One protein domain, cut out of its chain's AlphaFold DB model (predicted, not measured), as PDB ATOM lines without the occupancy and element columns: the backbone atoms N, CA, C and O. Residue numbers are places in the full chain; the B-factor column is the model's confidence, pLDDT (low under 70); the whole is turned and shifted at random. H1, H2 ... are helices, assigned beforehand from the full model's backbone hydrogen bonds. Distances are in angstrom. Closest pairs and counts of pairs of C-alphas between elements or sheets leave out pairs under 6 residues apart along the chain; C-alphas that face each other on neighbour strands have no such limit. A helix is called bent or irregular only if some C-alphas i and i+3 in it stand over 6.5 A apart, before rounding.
ATOM      1  N   ASP A 131     160.759  14.004 138.780       72.94
ATOM      2  CA  ASP A 131     160.526  15.423 138.534       72.94
ATOM      3  C   ASP A 131     159.468  15.682 137.450       72.94
ATOM      4  O   ASP A 131     158.707  16.637 137.563       72.94
ATOM      5  N   GLN A 132     159.324  14.801 136.454       76.50
ATOM      6  CA  GLN A 132     158.254  14.901 135.455       76.50
ATOM      7  C   GLN A 132     156.880  14.650 136.088       76.50
ATOM      8  O   GLN A 132     155.920  15.354 135.783       76.50
ATOM      9  N   VAL A 133     156.798  13.694 137.018       81.50
ATOM     10  CA  VAL A 133     155.563  13.402 137.758       81.50
ATOM     11  C   VAL A 133     155.192  14.565 138.682       81.50
ATOM     12  O   VAL A 133     154.032  14.970 138.724       81.50
ATOM     13  N   LYS A 134     156.170  15.160 139.380       84.50
ATOM     14  CA  LYS A 134     155.942  16.362 140.205       84.50
ATOM     15  C   LYS A 134     155.423  17.535 139.371       84.50
ATOM     16  O   LYS A 134     154.423  18.136 139.746       84.50
ATOM     17  N   LEU A 135     156.033  17.801 138.214       86.31
ATOM     18  CA  LEU A 135     155.584  18.855 137.297       86.31
ATOM     19  C   LEU A 135     154.152  18.620 136.797       86.31
ATOM     20  O   LEU A 135     153.369  19.565 136.686       86.31
ATOM     21  N   GLN A 136     153.775  17.368 136.529       89.44
ATOM     22  CA  GLN A 136     152.403  17.027 136.146       89.44
ATOM     23  C   GLN A 136     151.412  17.248 137.291       89.44
ATOM     24  O   GLN A 136     150.324  17.775 137.061       89.44
ATOM     25  N   LEU A 137     151.789  16.896 138.521       91.62
ATOM     26  CA  LEU A 137     150.968  17.157 139.702       91.62
ATOM     27  C   LEU A 137     150.781  18.659 139.938       91.62
ATOM     28  O   LEU A 137     149.661  19.095 140.188       91.62
ATOM     29  N   GLU A 138     151.843  19.454 139.816       90.88
ATOM     30  CA  GLU A 138     151.777  20.911 139.963       90.88
ATOM     31  C   GLU A 138     150.915  21.566 138.875       90.88
ATOM     32  O   GLU A 138     150.117  22.462 139.175       90.88
ATOM     33  N   THR A 139     151.019  21.085 137.633       93.19
ATOM     34  CA  THR A 139     150.163  21.518 136.517       93.19
ATOM     35  C   THR A 139     148.696  21.218 136.819       93.19
ATOM     36  O   THR A 139     147.878  22.132 136.869       93.19
ATOM     37  N   LEU A 140     148.369  19.963 137.144       92.94
ATOM     38  CA  LEU A 140     146.993  19.551 137.443       92.94
ATOM     39  C   LEU A 140     146.412  20.276 138.663       92.94
ATOM     40  O   LEU A 140     145.237  20.637 138.678       92.94
ATOM     41  N   GLN A 141     147.221  20.518 139.695       93.00
ATOM     42  CA  GLN A 141     146.795  21.312 140.846       93.00
ATOM     43  C   GLN A 141     146.515  22.770 140.469       93.00
ATOM     44  O   GLN A 141     145.597  23.377 141.024       93.00
ATOM     45  N   SER A 142     147.295  23.341 139.553       89.56
ATOM     46  CA  SER A 142     147.063  24.695 139.044       89.56
ATOM     47  C   SER A 142     145.762  24.771 138.252       89.56
ATOM     48  O   SER A 142     144.954  25.659 138.523       89.56
ATOM     49  N   ASP A 143     145.508  23.788 137.389       92.62
ATOM     50  CA  ASP A 143     144.266  23.684 136.621       92.62
ATOM     51  C   ASP A 143     143.049  23.548 137.543       92.62
ATOM     52  O   ASP A 143     142.058  24.258 137.386       92.62
ATOM     53  N   LEU A 144     143.134  22.708 138.582       95.12
ATOM     54  CA  LEU A 144     142.068  22.581 139.581       95.12
ATOM     55  C   LEU A 144     141.770  23.909 140.286       95.12
ATOM     56  O   LEU A 144     140.601  24.242 140.482       95.12
ATOM     57  N   ARG A 145     142.799  24.681 140.658       88.38
ATOM     58  CA  ARG A 145     142.608  26.014 141.254       88.38
ATOM     59  C   ARG A 145     141.941  26.977 140.271       88.38
ATOM     60  O   ARG A 145     141.048  27.720 140.674       88.38
ATOM     61  N   GLN A 146     142.335  26.945 139.000       89.62
ATOM     62  CA  GLN A 146     141.745  27.781 137.956       89.62
ATOM     63  C   GLN A 146     140.269  27.435 137.722       89.62
ATOM     64  O   GLN A 146     139.427  28.332 137.727       89.62
ATOM     65  N   PHE A 147     139.931  26.150 137.600       94.06
ATOM     66  CA  PHE A 147     138.545  25.712 137.422       94.06
ATOM     67  C   PHE A 147     137.671  26.019 138.641       94.06
ATOM     68  O   PHE A 147     136.497  26.360 138.492       94.06
ATOM     69  N   GLN A 148     138.223  25.941 139.856       88.62
ATOM     70  CA  GLN A 148     137.512  26.373 141.061       88.62
ATOM     71  C   GLN A 148     137.185  27.868 141.019       88.62
ATOM     72  O   GLN A 148     136.044  28.242 141.290       88.62
ATOM     73  N   LEU A 149     138.151  28.704 140.624       88.38
ATOM     74  CA  LEU A 149     137.942  30.141 140.470       88.38
ATOM     75  C   LEU A 149     136.880  30.446 139.407       88.38
ATOM     76  O   LEU A 149     135.973  31.231 139.668       88.38
ATOM     77  N   GLU A 150     136.948  29.801 138.242       90.25
ATOM     78  CA  GLU A 150     135.969  29.982 137.164       90.25
ATOM     79  C   GLU A 150     134.553  29.616 137.617       90.25
ATOM     80  O   GLU A 150     133.621  30.410 137.469       90.25
ATOM     81  N   ARG A 151     134.392  28.447 138.245       91.44
ATOM     82  CA  ARG A 151     133.100  27.995 138.767       91.44
ATOM     83  C   ARG A 151     132.539  28.974 139.795       91.44
ATOM     84  O   ARG A 151     131.345  29.270 139.771       91.44
ATOM     85  N   ASP A 152     133.376  29.463 140.701       86.75
ATOM     86  CA  ASP A 152     132.941  30.383 141.744       86.75
ATOM     87  C   ASP A 152     132.579  31.760 141.154       86.75
ATOM     88  O   ASP A 152     131.581  32.346 141.572       86.75
ATOM     89  N   ILE A 153     133.318  32.252 140.149       85.69
ATOM     90  CA  ILE A 153     132.975  33.466 139.386       85.69
ATOM     91  C   ILE A 153     131.606  33.307 138.732       85.69
ATOM     92  O   ILE A 153     130.729  34.144 138.954       85.69
ATOM     93  N   LEU A 154     131.392  32.216 137.994       86.69
ATOM     94  CA  LEU A 154     130.123  31.936 137.323       86.69
ATOM     95  C   LEU A 154     128.967  31.822 138.320       86.69
ATOM     96  O   LEU A 154     127.899  32.382 138.087       86.69
ATOM     97  N   LYS A 155     129.185  31.165 139.463       86.75
ATOM     98  CA  LYS A 155     128.175  31.058 140.519       86.75
ATOM     99  C   LYS A 155     127.808  32.427 141.094       86.75
ATOM    100  O   LYS A 155     126.630  32.742 141.184       86.75
ATOM    101  N   THR A 156     128.795  33.257 141.436       83.00
ATOM    102  CA  THR A 156     128.531  34.607 141.967       83.00
ATOM    103  C   THR A 156     127.886  35.528 140.935       83.00
ATOM    104  O   THR A 156     127.012  36.312 141.289       83.00
ATOM    105  N   ALA A 157     128.271  35.413 139.661       79.88
ATOM    106  CA  ALA A 157     127.623  36.137 138.579       79.88
ATOM    107  C   ALA A 157     126.151  35.725 138.480       79.88
ATOM    108  O   ALA A 157     125.288  36.592 138.476       79.88
ATOM    109  N   ASN A 158     125.853  34.423 138.513       80.81
ATOM    110  CA  ASN A 158     124.476  33.932 138.534       80.81
ATOM    111  C   ASN A 158     123.704  34.411 139.770       80.81
ATOM    112  O   ASN A 158     122.582  34.858 139.619       80.81
ATOM    113  N   GLU A 159     124.288  34.417 140.970       81.62
ATOM    114  CA  GLU A 159     123.622  34.934 142.179       81.62
ATOM    115  C   GLU A 159     123.307  36.443 142.096       81.62
ATOM    116  O   GLU A 159     122.297  36.900 142.634       81.62
ATOM    117  N   ILE A 160     124.160  37.236 141.435       76.94
ATOM    118  CA  ILE A 160     123.917  38.667 141.180       76.94
ATOM    119  C   ILE A 160     122.830  38.840 140.108       76.94
ATOM    120  O   ILE A 160     121.935  39.668 140.269       76.94
ATOM    121  N   LEU A 161     122.877  38.034 139.047       69.44
ATOM    122  CA  LEU A 161     121.933  38.077 137.928       69.44
ATOM    123  C   LEU A 161     120.547  37.522 138.285       69.44
ATOM    124  O   LEU A 161     119.540  38.042 137.817       69.44
ATOM    125  N   GLU A 162     120.451  36.511 139.148       65.69
ATOM    126  CA  GLU A 162     119.178  36.009 139.679       65.69
ATOM    127  C   GLU A 162     118.465  37.075 140.524       65.69
ATOM    128  O   GLU A 162     117.237  37.143 140.526       65.69
ATOM    129  N   LYS A 163     119.216  37.978 141.173       65.56
ATOM    130  CA  LYS A 163     118.662  39.160 141.861       65.56
ATOM    131  C   LYS A 163     118.246  40.284 140.902       65.56
ATOM    132  O   LYS A 163     117.577  41.222 141.331       65.56
ATOM    133  N   GLY A 164     118.615  40.190 139.627       59.03
ATOM    134  CA  GLY A 164     118.366  41.183 138.585       59.03
ATOM    135  C   GLY A 164     117.979  40.533 137.258       59.03
ATOM    136  O   GLY A 164     118.669  40.721 136.271       59.03
ATOM    137  N   LEU A 165     116.893  39.750 137.244       54.31
ATOM    138  CA  LEU A 165     116.162  39.309 136.043       54.31
ATOM    139  C   LEU A 165     117.039  38.928 134.823       54.31
ATOM    140  O   LEU A 165     117.007  39.583 133.785       54.31
ATOM    141  N   GLY A 166     117.748  37.802 134.947       55.59
ATOM    142  CA  GLY A 166     117.956  36.819 133.874       55.59
ATOM    143  C   GLY A 166     118.552  37.323 132.558       55.59
ATOM    144  O   GLY A 166     117.881  37.257 131.531       55.59
ATOM    145  N   VAL A 167     119.817  37.753 132.554       56.44
ATOM    146  CA  VAL A 167     120.569  38.033 131.316       56.44
ATOM    147  C   VAL A 167     122.059  37.692 131.478       56.44
ATOM    148  O   VAL A 167     122.636  37.905 132.534       56.44
ATOM    149  N   ASP A 168     122.659  37.172 130.404       61.22
ATOM    150  CA  ASP A 168     124.058  36.766 130.189       61.22
ATOM    151  C   ASP A 168     125.143  37.349 131.132       61.22
ATOM    152  O   ASP A 168     125.301  38.572 131.212       61.22
ATOM    153  N   PRO A 169     126.049  36.513 131.686       62.12
ATOM    154  CA  PRO A 169     127.185  36.959 132.510       62.12
ATOM    155  C   PRO A 169     128.197  37.863 131.783       62.12
ATOM    156  O   PRO A 169     129.032  38.497 132.425       62.12
ATOM    157  N   GLN A 170     128.115  37.988 130.453       65.44
ATOM    158  CA  GLN A 170     128.917  38.951 129.688       65.44
ATOM    159  C   GLN A 170     128.378  40.395 129.736       65.44
ATOM    160  O   GLN A 170     129.109  41.322 129.380       65.44
ATOM    161  N   LYS A 171     127.139  40.618 130.201       66.44
ATOM    162  CA  LYS A 171     126.465  41.932 130.216       66.44
ATOM    163  C   LYS A 171     126.419  42.593 131.602       66.44
ATOM    164  O   LYS A 171     125.586  43.459 131.839       66.44
ATOM    165  N   LEU A 172     127.336  42.227 132.501       65.81
ATOM    166  CA  LEU A 172     127.444  42.845 133.827       65.81
ATOM    167  C   LEU A 172     127.793  44.343 133.725       65.81
ATOM    168  O   LEU A 172     128.740  44.733 133.026       65.81
ATOM    169  N   SER A 173     127.068  45.176 134.472       74.25
ATOM    170  CA  SER A 173     127.367  46.596 134.666       74.25
ATOM    171  C   SER A 173     128.725  46.774 135.356       74.25
ATOM    172  O   SER A 173     129.159  45.929 136.140       74.25
ATOM    173  N   ASN A 174     129.415  47.897 135.119       76.62
ATOM    174  CA  ASN A 174     130.712  48.179 135.755       76.62
ATOM    175  C   ASN A 174     130.648  48.117 137.293       76.62
ATOM    176  O   ASN A 174     131.635  47.727 137.918       76.62
ATOM    177  N   ARG A 175     129.485  48.430 137.889       73.94
ATOM    178  CA  ARG A 175     129.213  48.309 139.335       73.94
ATOM    179  C   ARG A 175     129.130  46.852 139.804       73.94
ATOM    180  O   ARG A 175     129.643  46.504 140.859       73.94
ATOM    181  N   GLU A 176     128.501  45.990 139.016       74.00
ATOM    182  CA  GLU A 176     128.361  44.560 139.326       74.00
ATOM    183  C   GLU A 176     129.700  43.836 139.168       74.00
ATOM    184  O   GLU A 176     130.065  43.008 139.999       74.00
ATOM    185  N   LYS A 177     130.490  44.224 138.157       78.44
ATOM    186  CA  LYS A 177     131.869  43.751 137.975       78.44
ATOM    187  C   LYS A 177     132.759  44.098 139.170       78.44
ATOM    188  O   LYS A 177     133.591  43.283 139.554       78.44
ATOM    189  N   THR A 178     132.586  45.279 139.772       79.06
ATOM    190  CA  THR A 178     133.355  45.673 140.966       79.06
ATOM    191  C   THR A 178     132.954  44.860 142.191       79.06
ATOM    192  O   THR A 178     133.841  44.342 142.863       79.06
ATOM    193  N   LEU A 179     131.652  44.661 142.425       77.88
ATOM    194  CA  LEU A 179     131.150  43.815 143.517       77.88
ATOM    195  C   LEU A 179     131.627  42.360 143.393       77.88
ATOM    196  O   LEU A 179     131.996  41.740 144.388       77.88
ATOM    197  N   LEU A 180     131.668  41.821 142.170       79.94
ATOM    198  CA  LEU A 180     132.187  40.479 141.911       79.94
ATOM    199  C   LEU A 180     133.684  40.391 142.248       79.94
ATOM    200  O   LEU A 180     134.106  39.478 142.954       79.94
ATOM    201  N   VAL A 181     134.486  41.359 141.799       80.56
ATOM    202  CA  VAL A 181     135.924  41.411 142.114       80.56
ATOM    203  C   VAL A 181     136.170  41.554 143.618       80.56
ATOM    204  O   VAL A 181     137.079  40.912 144.140       80.56
ATOM    205  N   GLU A 182     135.382  42.363 144.322       81.62
ATOM    206  CA  GLU A 182     135.493  42.563 145.772       81.62
ATOM    207  C   GLU A 182     135.162  41.279 146.553       81.62
ATOM    208  O   GLU A 182     135.984  40.822 147.348       81.62
ATOM    209  N   ALA A 183     134.054  40.606 146.222       80.25
ATOM    210  CA  ALA A 183     133.659  39.341 146.849       80.25
ATOM    211  C   ALA A 183     134.696  38.215 146.658       80.25
ATOM    212  O   ALA A 183     134.914  37.391 147.553       80.25
ATOM    213  N   HIS A 184     135.358  38.163 145.495       78.75
ATOM    214  CA  HIS A 184     136.427  37.189 145.238       78.75
ATOM    215  C   HIS A 184     137.745  37.575 145.908       78.75
ATOM    216  O   HIS A 184     138.435  36.697 146.427       78.75
ATOM    217  N   LYS A 185     138.089  38.868 145.958       78.06
ATOM    218  CA  LYS A 185     139.271  39.337 146.693       78.06
ATOM    219  C   LYS A 185     139.205  38.906 148.150       78.06
ATOM    220  O   LYS A 185     140.175  38.336 148.632       78.06
ATOM    221  N   GLU A 186     138.072  39.088 148.818       75.25
ATOM    222  CA  GLU A 186     137.913  38.659 150.211       75.25
ATOM    223  C   GLU A 186     138.125  37.143 150.368       75.25
ATOM    224  O   GLU A 186     138.979  36.717 151.146       75.25
ATOM    225  N   ARG A 187     137.442  36.314 149.565       73.56
ATOM    226  CA  ARG A 187     137.518  34.839 149.661       73.56
ATOM    227  C   ARG A 187     138.908  34.258 149.392       73.56
ATOM    228  O   ARG A 187     139.293  33.282 150.036       73.56
ATOM    229  N   TYR A 188     139.652  34.818 148.440       71.38
ATOM    230  CA  TYR A 188     140.968  34.298 148.050       71.38
ATOM    231  C   TYR A 188     142.132  34.939 148.822       71.38
ATOM    232  O   TYR A 188     143.166  34.289 148.979       71.38
ATOM    233  N   LEU A 189     141.974  36.156 149.361       66.31
ATOM    234  CA  LEU A 189     142.939  36.733 150.306       66.31
ATOM    235  C   LEU A 189     142.914  35.989 151.648       66.31
ATOM    236  O   LEU A 189     143.980  35.666 152.160       66.31
ATOM    237  N   LEU A 190     141.725  35.626 152.150       59.19
ATOM    238  CA  LEU A 190     141.559  34.807 153.361       59.19
ATOM    239  C   LEU A 190     142.178  33.407 153.218       59.19
ATOM    240  O   LEU A 190     142.841  32.922 154.127       59.19
ATOM    241  N   ARG A 191     142.042  32.772 152.046       55.41
ATOM    242  CA  ARG A 191     142.596  31.427 151.796       55.41
ATOM    243  C   ARG A 191     144.124  31.415 151.629       55.41
ATOM    244  O   ARG A 191     144.751  30.374 151.791       55.41
ATOM    245  N   ARG A 192     144.737  32.555 151.287       49.81
ATOM    246  CA  ARG A 192     146.198  32.681 151.119       49.81
ATOM    247  C   ARG A 192     146.937  32.847 152.451       49.81
ATOM    248  O   ARG A 192     148.134  32.590 152.495       49.81
ATOM    249  N   THR A 193     146.247  33.266 153.509       51.75
ATOM    250  CA  THR A 193     146.826  33.485 154.845       51.75
ATOM    251  C   THR A 193     146.729  32.275 155.780       51.75
ATOM    252  O   THR A 193     147.188  32.364 156.911       51.75
ATOM    253  N   GLU A 194     146.137  31.159 155.337       46.31
ATOM    254  CA  GLU A 194     145.932  29.940 156.147       46.31
ATOM    255  C   GLU A 194     146.979  28.826 155.903       46.31
ATOM    256  O   GLU A 194     146.759  27.686 156.310       46.31
TER     257      GLU A 194
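Overview. This is residues 131 to 194 of the 195 residues of an uncharacterized protein of Chitinibacter sp. 2T18 (UniProt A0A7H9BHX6). A long helix, H1, and a shorter one, H2, make a lopsided helical hairpin, splayed as a V: after a long loop at the last residues of H1, H2 folds back and touches H1 near that end. The first part of H1, residues 131 to 148, sticks out free as a long arm, and the last residues, 189 to 194, stand free too. The printed part has 64 residues with two named helices, H1 then H2, and no named strand; the class is all helix. The whole is loose, with a radius of gyration of the C-alphas of 15.3 A, and spans 50 by 25 by 16 A.

Along the chain. H1, residues 131 to 162, is the longest helix and measures 46.2 A from C-alpha 131 at (160.526, 15.423, 138.534) to C-alpha 162 at (119.178, 36.009, 139.679). H2, residues 174 to 192, measures 26.8 A and ends with C-alpha 192 at (146.198, 32.681, 151.119). Neither helix is bent.

Arrangement. H1 touches H2 with residues 153 to 160 alone, and H2 touches H1 with residues 176 to 184 alone. Their closest C-alphas, those of Thr 156 and Leu 180, are 6.9 A apart. The two run opposite ways at a steep tilt of 41 degrees, a helical hairpin. Their centres are 15.5 A apart. In H1 and H2 every O i to N i+4 pair is within hydrogen-bond range.

Size, cuts and confidence. The two C-alphas farthest apart, those of Asp 131 and Leu 165, are 50.4 A apart, and the outline is only just elongated. Without the stretches that stand free, the body has 40 residues and spans 28 by 20 by 16 A. The printed part has no cut. The link from H1 to H2, 11 residues, is long. Mean pLDDT of the printed part is 76.9; residues 161 to 172 and 189 to 194 are under 70.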